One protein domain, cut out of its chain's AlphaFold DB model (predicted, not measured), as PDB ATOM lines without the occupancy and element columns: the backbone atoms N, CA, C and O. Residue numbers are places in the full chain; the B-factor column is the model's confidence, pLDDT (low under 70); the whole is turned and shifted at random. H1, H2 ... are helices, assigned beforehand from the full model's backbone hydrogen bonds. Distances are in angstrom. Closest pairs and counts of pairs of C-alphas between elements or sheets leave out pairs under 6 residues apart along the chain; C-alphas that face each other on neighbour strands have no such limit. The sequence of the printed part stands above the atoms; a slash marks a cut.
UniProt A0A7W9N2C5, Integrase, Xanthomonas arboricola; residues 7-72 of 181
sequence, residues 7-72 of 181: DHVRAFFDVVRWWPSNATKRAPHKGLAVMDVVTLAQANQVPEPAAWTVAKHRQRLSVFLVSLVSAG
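What this domain is: This is residues 7 to 72 of the 181 residues of the protein "Integrase" of Xanthomonas arboricola (UniProt A0A7W9N2C5). An open, loosely joined set of three helices: the long H3 and the shorter H1 come close near Val 16 and Val 54 and spread from there as a V, while H2 sits at the closed end of the V, beside the end of H1 and away from H3. The latter part of H3, with residues 62 to 72 standing free, sticks out as an arm, and a long loop, residues 17 to 33, lies at the same end as H2. The printed part has 66 residues with three named helices in the order H1, H2, H3 and no named strand, and its class is all helix. The whole is only just loose, close to compact, with a radius of gyration of the C-alphas of 13.4 A, and it is elongated, spanning 40 by 24 by 22 A.

How they stand to each other: H3, residues 51 to 70, is the longest helix and touches no helix. It is close to, but not clearly touching, H1, residues 7 to 16; their closest C-alphas, those of Val 16 and Val 54, are 7.4 A apart. The two helices run opposite ways at a shallow tilt of 33 degrees, only just short of steep. H1 is also close to, but not clearly touching, H2, residues 34 to 43; their closest C-alphas, those of Val 15 and Val 38, are 6.7 A apart. H1 and H2 run the same way at a steep tilt of 55 degrees. H2 and H3 are apart, though they follow each other in the chain. In H1, H2 and H3 every O i to N i+4 pair is within hydrogen-bond range.

Where its parts are: H3 runs 28.3 A from C-alpha 51 at (365.999, 170.957, 38.666) to C-alpha 70 at (341.332, 180.127, 48.996). H1, residues 7 to 16, begins with C-alpha 7 at (354.102, 164.423, 54.052) and measures 14.1 A from first to last C-alpha. H2, residues 34 to 43, measures 14.4 A and ends with C-alpha 43 at (364.602, 149.419, 37.748).

The domain as a whole: The two C-alphas farthest apart in the domain, those of Asn 44 and Gly 72, are 41.8 A apart. Residues 62 to 72, of which 62 to 70 belong to H3, stand free; without them the body has 55 residues and spans 28 by 22 by 19 A. The link from H1 to H2, 17 residues, is long, and the link from H2 to H3, 7 residues, is short. The printed part has no cut. Its mean pLDDT is 91.2, and no printed residue is under 70.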
ATOM      1  N   ASP A   7     353.569 165.751  54.396       91.94
ATOM      2  CA  ASP A   7     354.102 164.423  54.052       91.94
ATOM      3  C   ASP A   7     353.595 163.913  52.704       91.94
ATOM      4  O   ASP A   7     354.361 163.332  51.940       91.94
ATOM      5  N   HIS A   8     352.354 164.235  52.340       93.00
ATOM      6  CA  HIS A   8     351.829 163.950  51.005       93.00
ATOM      7  C   HIS A   8     352.594 164.720  49.924       93.00
ATOM      8  O   HIS A   8     352.838 164.208  48.832       93.00
ATOM      9  N   VAL A   9     353.002 165.954  50.229       93.62
ATOM     10  CA  VAL A   9     353.808 166.766  49.315       93.62
ATOM     11  C   VAL A   9     355.227 166.206  49.190       93.62
ATOM     12  O   VAL A   9     355.761 166.170  48.082       93.62
ATOM     13  N   ARG A  10     355.832 165.732  50.287       91.94
ATOM     14  CA  ARG A  10     357.141 165.053  50.254       91.94
ATOM     15  C   ARG A  10     357.080 163.779  49.414       91.94
ATOM     16  O   ARG A  10     357.819 163.681  48.440       91.94
ATOM     17  N   ALA A  11     356.109 162.907  49.690       92.25
ATOM     18  CA  ALA A  11     355.889 161.678  48.932       92.25
ATOM     19  C   ALA A  11     355.661 161.945  47.433       92.25
ATOM     20  O   ALA A  11     356.158 161.214  46.577       92.25
ATOM     21  N   PHE A  12     354.957 163.031  47.092       93.19
ATOM     22  CA  PHE A  12     354.805 163.456  45.702       93.19
ATOM     23  C   PHE A  12     356.153 163.775  45.038       93.19
ATOM     24  O   PHE A  12     356.399 163.318  43.922       93.19
ATOM     25  N   PHE A  13     357.037 164.535  45.692       92.56
ATOM     26  CA  PHE A  13     358.353 164.850  45.121       92.56
ATOM     27  C   PHE A  13     359.286 163.636  45.068       92.56
ATOM     28  O   PHE A  13     360.024 163.504  44.089       92.56
ATOM     29  N   ASP A  14     359.188 162.720  46.034       91.38
ATOM     30  CA  ASP A  14     359.912 161.441  46.011       91.38
ATOM     31  C   ASP A  14     359.524 160.597  44.788       91.38
ATOM     32  O   ASP A  14     360.375 159.963  44.166       91.38
ATOM     33  N   VAL A  15     358.250 160.643  44.386       92.62
ATOM     34  CA  VAL A  15     357.750 160.006  43.159       92.62
ATOM     35  C   VAL A  15     358.188 160.761  41.900       92.62
ATOM     36  O   VAL A  15     358.661 160.142  40.945       92.62
ATOM     37  N   VAL A  16     358.062 162.094  41.876       92.38
ATOM     38  CA  VAL A  16     358.433 162.925  40.711       92.38
ATOM     39  C   VAL A  16     359.905 162.764  40.343       92.38
ATOM     40  O   VAL A  16     360.232 162.790  39.157       92.38
ATOM     41  N   ARG A  17     360.775 162.538  41.333       90.56
ATOM     42  CA  ARG A  17     362.198 162.241  41.137       90.56
ATOM     43  C   ARG A  17     362.454 161.109  40.138       90.56
ATOM     44  O   ARG A  17     363.428 161.153  39.396       90.56
ATOM     45  N   TRP A  18     361.568 160.120  40.100       91.75
ATOM     46  CA  TRP A  18     361.682 158.951  39.230       91.75
ATOM     47  C   TRP A  18     360.838 159.058  37.964       91.75
ATOM     48  O   TRP A  18     360.780 158.109  37.188       91.75
ATOM     49  N   TRP A  19     360.159 160.183  37.732       91.81
ATOM     50  CA  TRP A  19     359.217 160.297  36.627       91.81
ATOM     51  C   TRP A  19     359.928 160.441  35.269       91.81
ATOM     52  O   TRP A  19     360.571 161.465  35.016       91.81
ATOM     53  N   PRO A  20     359.776 159.481  34.333       90.38
ATOM     54  CA  PRO A  20     360.484 159.536  33.059       90.38
ATOM     55  C   PRO A  20     359.991 160.649  32.132       90.38
ATOM     56  O   PRO A  20     358.800 160.971  32.039       90.38
ATOM     57  N   SER A  21     360.911 161.173  31.319       87.31
ATOM     58  CA  SER A  21     360.571 162.111  30.247       87.31
ATOM     59  C   SER A  21     359.550 161.505  29.282       87.31
ATOM     60  O   SER A  21     359.797 160.469  28.664       87.31
ATOM     61  N   ASN A  22     358.420 162.194  29.093       86.94
ATOM     62  CA  ASN A  22     357.315 161.754  28.235       86.94
ATOM     63  C   ASN A  22     356.726 160.378  28.618       86.94
ATOM     64  O   ASN A  22     356.271 159.660  27.725       86.94
ATOM     65  N   ALA A  23     356.699 160.014  29.907       87.25
ATOM     66  CA  ALA A  23     356.190 158.716  30.370       87.25
ATOM     67  C   ALA A  23     354.808 158.356  29.796       87.25
ATOM     68  O   ALA A  23     354.619 157.282  29.243       87.25
ATOM     69  N   THR A  24     353.868 159.301  29.770       85.75
ATOM     70  CA  THR A  24     352.520 159.070  29.221       85.75
ATOM     71  C   THR A  24     352.504 158.753  27.716       85.75
ATOM     72  O   THR A  24     351.524 158.213  27.208       85.75
ATOM     73  N   LYS A  25     353.565 159.099  26.976       84.25
ATOM     74  CA  LYS A  25     353.648 158.929  25.515       84.25
ATOM     75  C   LYS A  25     354.512 157.740  25.093       84.25
ATOM     76  O   LYS A  25     354.267 157.173  24.031       84.25
ATOM     77  N   ARG A  26     355.549 157.397  25.865       85.75
ATOM     78  CA  ARG A  26     356.553 156.394  25.479       85.75
ATOM     79  C   ARG A  26     356.059 154.979  25.766       85.75
ATOM     80  O   ARG A  26     355.551 154.708  26.848       85.75
ATOM     81  N   ALA A  27     356.260 154.082  24.801       80.31
ATOM     82  CA  ALA A  27     355.759 152.708  24.836       80.31
ATOM     83  C   ALA A  27     356.057 151.925  26.134       80.31
ATOM     84  O   ALA A  27     355.139 151.257  26.593       80.31
ATOM     85  N   PRO A  28     357.233 152.045  26.792       82.69
ATOM     86  CA  PRO A  28     357.508 151.291  28.020       82.69
ATOM     87  C   PRO A  28     356.651 151.702  29.225       82.69
ATOM     88  O   PRO A  28     356.591 150.973  30.203       82.69
ATOM     89  N   HIS A  29     356.032 152.886  29.198       84.12
ATOM     90  CA  HIS A  29     355.322 153.464  30.348       84.12
ATOM     91  C   HIS A  29     353.857 153.796  30.033       84.12
ATOM     92  O   HIS A  29     353.078 154.166  30.912       84.12
ATOM     93  N   LYS A  30     353.475 153.705  28.757       87.38
ATOM     94  CA  LYS A  30     352.159 154.102  28.271       87.38
ATOM     95  C   LYS A  30     351.086 153.177  28.843       87.38
ATOM     96  O   LYS A  30     351.117 151.975  28.618       87.38
ATOM     97  N   GLY A  31     350.103 153.767  29.520       86.12
ATOM     98  CA  GLY A  31     348.967 153.037  30.091       86.12
ATOM     99  C   GLY A  31     349.255 152.336  31.421       86.12
ATOM    100  O   GLY A  31     348.336 151.750  31.980       86.12
ATOM    101  N   LEU A  32     350.482 152.423  31.945       90.06
ATOM    102  CA  LEU A  32     350.809 151.933  33.283       90.06
ATOM    103  C   LEU A  32     350.266 152.878  34.362       90.06
ATOM    104  O   LEU A  32     350.162 154.093  34.145       90.06
ATOM    105  N   ALA A  33     349.956 152.333  35.539       92.44
ATOM    106  CA  ALA A  33     349.635 153.152  36.699       92.44
ATOM    107  C   ALA A  33     350.874 153.941  37.157       92.44
ATOM    108  O   ALA A  33     352.013 153.547  36.912       92.44
ATOM    109  N   VAL A  34     350.663 155.061  37.856       90.12
ATOM    110  CA  VAL A  34     351.748 155.968  38.283       90.12
ATOM    111  C   VAL A  34     352.855 155.227  39.040       90.12
ATOM    112  O   VAL A  34     354.029 155.418  38.737       90.12
ATOM    113  N   MET A  35     352.493 154.352  39.980       93.25
ATOM    114  CA  MET A  35     353.470 153.615  40.790       93.25
ATOM    115  C   MET A  35     354.204 152.523  40.003       93.25
ATOM    116  O   MET A  35     355.383 152.276  40.263       93.25
ATOM    117  N   ASP A  36     353.566 151.934  38.990       92.69
ATOM    118  CA  ASP A  36     354.213 150.969  38.094       92.69
ATOM    119  C   ASP A  36     355.248 151.670  37.208       92.69
ATOM    120  O   ASP A  36     356.349 151.158  37.004       92.69
ATOM    121  N   VAL A  37     354.936 152.885  36.735       92.75
ATOM    122  CA  VAL A  37     355.893 153.726  35.997       92.75
ATOM    123  C   VAL A  37     357.116 154.035  36.857       92.75
ATOM    124  O   VAL A  37     358.235 153.930  36.363       92.75
ATOM    125  N   VAL A  38     356.920 154.394  38.129       92.81
ATOM    126  CA  VAL A  38     358.016 154.691  39.068       92.81
ATOM    127  C   VAL A  38     358.880 153.460  39.309       92.81
ATOM    128  O   VAL A  38     360.097 153.544  39.180       92.81
ATOM    129  N   THR A  39     358.260 152.313  39.587       93.56
ATOM    130  CA  THR A  39     358.968 151.040  39.799       93.56
ATOM    131  C   THR A  39     359.814 150.677  38.580       93.56
ATOM    132  O   THR A  39     360.997 150.356  38.695       93.56
ATOM    133  N   LEU A  40     359.235 150.798  37.383       91.81
ATOM    134  CA  LEU A  40     359.939 150.535  36.134       91.81
ATOM    135  C   LEU A  40     361.060 151.553  35.871       91.81
ATOM    136  O   LEU A  40     362.111 151.192  35.345       91.81
ATOM    137  N   ALA A  41     360.858 152.824  36.214       91.75
ATOM    138  CA  ALA A  41     361.871 153.864  36.059       91.75
ATOM    139  C   ALA A  41     363.058 153.665  37.011       91.75
ATOM    140  O   ALA A  41     364.203 153.846  36.598       91.75
ATOM    141  N   GLN A  42     362.787 153.243  38.249       92.44
ATOM    142  CA  GLN A  42     363.797 152.864  39.237       92.44
ATOM    143  C   GLN A  42     364.614 151.666  38.758       92.44
ATOM    144  O   GLN A  42     365.843 151.729  38.752       92.44
ATOM    145  N   ALA A  43     363.943 150.610  38.284       92.19
ATOM    146  CA  ALA A  43     364.602 149.419  37.748       92.19
ATOM    147  C   ALA A  43     365.518 149.741  36.553       92.19
ATOM    148  O   ALA A  43     366.590 149.159  36.418       92.19
ATOM    149  N   ASN A  44     365.120 150.703  35.717       91.00
ATOM    150  CA  ASN A  44     365.894 151.146  34.555       91.00
ATOM    151  C   ASN A  44     366.863 152.305  34.846       91.00
ATOM    152  O   ASN A  44     367.465 152.822  33.907       91.00
ATOM    153  N   GLN A  45     366.993 152.739  36.106       89.31
ATOM    154  CA  GLN A  45     367.873 153.840  36.521       89.31
ATOM    155  C   GLN A  45     367.717 155.104  35.656       89.31
ATOM    156  O   GLN A  45     368.695 155.723  35.231       89.31
ATOM    157  N   VAL A  46     366.471 155.483  35.363       87.94
ATOM    158  CA  VAL A  46     366.186 156.676  34.553       87.94
ATOM    159  C   VAL A  46     366.761 157.917  35.250       87.94
ATOM    160  O   VAL A  46     366.600 158.051  36.466       87.94
ATOM    161  N   PRO A  47     367.410 158.841  34.515       89.12
ATOM    162  CA  PRO A  47     367.937 160.058  35.114       89.12
ATOM    163  C   PRO A  47     366.819 160.890  35.745       89.12
ATOM    164  O   PRO A  47     365.731 161.038  35.177       89.12
ATOM    165  N   GLU A  48     367.128 161.471  36.899       90.38
ATOM    166  CA  GLU A  48     366.247 162.398  37.596       90.38
ATOM    167  C   GLU A  48     365.897 163.598  36.694       90.38
ATOM    168  O   GLU A  48     366.750 164.078  35.933       90.38
ATOM    169  N   PRO A  49     364.654 164.115  36.745       91.06
ATOM    170  CA  PRO A  49     364.308 165.326  36.023       91.06
ATOM    171  C   PRO A  49     365.222 166.492  36.405       91.06
ATOM    172  O   PRO A  49     365.536 166.704  37.573       91.06
ATOM    173  N   ALA A  50     365.587 167.316  35.421       89.81
ATOM    174  CA  ALA A  50     366.349 168.537  35.674       89.81
ATOM    175  C   ALA A  50     365.682 169.407  36.759       89.81
ATOM    176  O   ALA A  50     364.450 169.492  36.815       89.81
ATOM    177  N   ALA A  51     366.481 170.124  37.557       88.94
ATOM    178  CA  ALA A  51     365.999 170.957  38.666       88.94
ATOM    179  C   ALA A  51     364.855 171.905  38.252       88.94
ATOM    180  O   ALA A  51     363.851 172.024  38.953       88.94
ATOM    181  N   TRP A  52     364.949 172.507  37.062       88.56
ATOM    182  CA  TRP A  52     363.899 173.352  36.479       88.56
ATOM    183  C   TRP A  52     362.578 172.613  36.221       88.56
ATOM    184  O   TRP A  52     361.493 173.167  36.415       88.56
ATOM    185  N   THR A  53     362.641 171.351  35.802       90.19
ATOM    186  CA  THR A  53     361.453 170.510  35.617       90.19
ATOM    187  C   THR A  53     360.769 170.264  36.958       90.19
ATOM    188  O   THR A  53     359.554 170.441  37.064       90.19
ATOM    189  N   VAL A  54     361.533 169.943  38.006       90.75
ATOM    190  CA  VAL A  54     360.975 169.740  39.352       90.75
ATOM    191  C   VAL A  54     360.431 171.053  39.934       90.75
ATOM    192  O   VAL A  54     359.332 171.072  40.492       90.75
ATOM    193  N   ALA A  55     361.112 172.182  39.711       90.88
ATOM    194  CA  ALA A  55     360.626 173.511  40.083       90.88
ATOM    195  C   ALA A  55     359.288 173.855  39.396       90.88
ATOM    196  O   ALA A  55     358.371 174.362  40.045       90.88
ATOM    197  N   LYS A  56     359.112 173.495  38.117       91.06
ATOM    198  CA  LYS A  56     357.823 173.623  37.412       91.06
ATOM    199  C   LYS A  56     356.726 172.751  38.022       91.06
ATOM    200  O   LYS A  56     355.588 173.211  38.144       91.06
ATOM    201  N   HIS A  57     357.031 171.509  38.403       92.19
ATOM    202  CA  HIS A  57     356.076 170.661  39.126       92.19
ATOM    203  C   HIS A  57     355.660 171.307  40.449       92.19
ATOM    204  O   HIS A  57     354.463 171.410  40.730       92.19
ATOM    205  N   ARG A  58     356.625 171.842  41.205       93.31
ATOM    206  CA  ARG A  58     356.367 172.593  42.436       93.31
ATOM    207  C   ARG A  58     355.490 173.818  42.208       93.31
ATOM    208  O   ARG A  58     354.553 174.030  42.972       93.31
ATOM    209  N   GLN A  59     355.754 174.607  41.169       92.75
ATOM    210  CA  GLN A  59     354.952 175.788  40.849       92.75
ATOM    211  C   GLN A  59     353.488 175.413  40.584       92.75
ATOM    212  O   GLN A  59     352.584 176.039  41.133       92.75
ATOM    213  N   ARG A  60     353.247 174.364  39.789       93.94
ATOM    214  CA  ARG A  60     351.889 173.871  39.498       93.94
ATOM    215  C   ARG A  60     351.180 173.381  40.757       93.94
ATOM    216  O   ARG A  60     350.021 173.727  40.971       93.94
ATOM    217  N   LEU A  61     351.889 172.628  41.599       94.75
ATOM    218  CA  LEU A  61     351.359 172.163  42.878       94.75
ATOM    219  C   LEU A  61     351.030 173.337  43.812       94.75
ATOM    220  O   LEU A  61     349.976 173.339  44.436       94.75
ATOM    221  N   SER A  62     351.886 174.361  43.859       94.06
ATOM    222  CA  SER A  62     351.651 175.573  44.651       94.06
ATOM    223  C   SER A  62     350.347 176.262  44.259       94.06
ATOM    224  O   SER A  62     349.515 176.528  45.120       94.06
ATOM    225  N   VAL A  63     350.124 176.484  42.957       95.94
ATOM    226  CA  VAL A  63     348.891 177.115  42.453       95.94
ATOM    227  C   VAL A  63     347.654 176.300  42.841       95.94
ATOM    228  O   VAL A  63     346.662 176.869  43.297       95.94
ATOM    229  N   PHE A  64     347.721 174.972  42.722       95.62
ATOM    230  CA  PHE A  64     346.636 174.084  43.139       95.62
ATOM    231  C   PHE A  64     346.336 174.198  44.643       95.62
ATOM    232  O   PHE A  64     345.189 174.420  45.028       95.62
ATOM    233  N   LEU A  65     347.359 174.120  45.498       95.06
ATOM    234  CA  LEU A  65     347.201 174.208  46.954       95.06
ATOM    235  C   LEU A  65     346.695 175.581  47.408       95.06
ATOM    236  O   LEU A  65     345.833 175.659  48.281       95.06
ATOM    237  N   VAL A  66     347.176 176.660  46.786       95.56
ATOM    238  CA  VAL A  66     346.674 178.022  47.027       95.56
ATOM    239  C   VAL A  66     345.189 178.125  46.674       95.56
ATOM    240  O   VAL A  66     344.430 178.737  47.426       95.56
ATOM    241  N   SER A  67     344.748 177.492  45.583       96.31
ATOM    242  CA  SER A  67     343.327 177.445  45.219       96.31
ATOM    243  C   SER A  67     342.484 176.711  46.263       96.31
ATOM    244  O   SER A  67     341.372 177.147  46.546       96.31
ATOM    245  N   LEU A  68     342.992 175.622  46.849       94.94
ATOM    246  CA  LEU A  68     342.275 174.876  47.890       94.94
ATOM    247  C   LEU A  68     342.155 175.668  49.196       94.94
ATOM    248  O   LEU A  68     341.087 175.679  49.804       94.94
ATOM    249  N   VAL A  69     343.222 176.361  49.602       94.75
ATOM    250  CA  VAL A  69     343.188 177.259  50.769       94.75
ATOM    251  C   VAL A  69     342.204 178.405  50.533       94.75
ATOM    252  O   VAL A  69     341.368 178.686  51.385       94.75
ATOM    253  N   SER A  70     342.238 179.021  49.349       95.75
ATOM    254  CA  SER A  70     341.332 180.127  48.996       95.75
ATOM    255  C   SER A  70     339.861 179.699  48.957       95.75
ATOM    256  O   SER A  70     338.979 180.501  49.240       95.75
ATOM    257  N   ALA A  71     339.592 178.432  48.632       95.50
ATOM    258  CA  ALA A  71     338.257 177.841  48.666       95.50
ATOM    259  C   ALA A  71     337.819 177.382  50.073       95.50
ATOM    260  O   ALA A  71     336.733 176.825  50.215       95.50
ATOM    261  N   GLY A  72     338.657 177.556  51.101       93.62
ATOM    262  CA  GLY A  72     338.385 177.088  52.465       93.62
ATOM    263  C   GLY A  72     338.435 175.564  52.631       93.62
ATOM    264  O   GLY A  72     338.024 175.049  53.667       93.62
TER     265      GLY A  72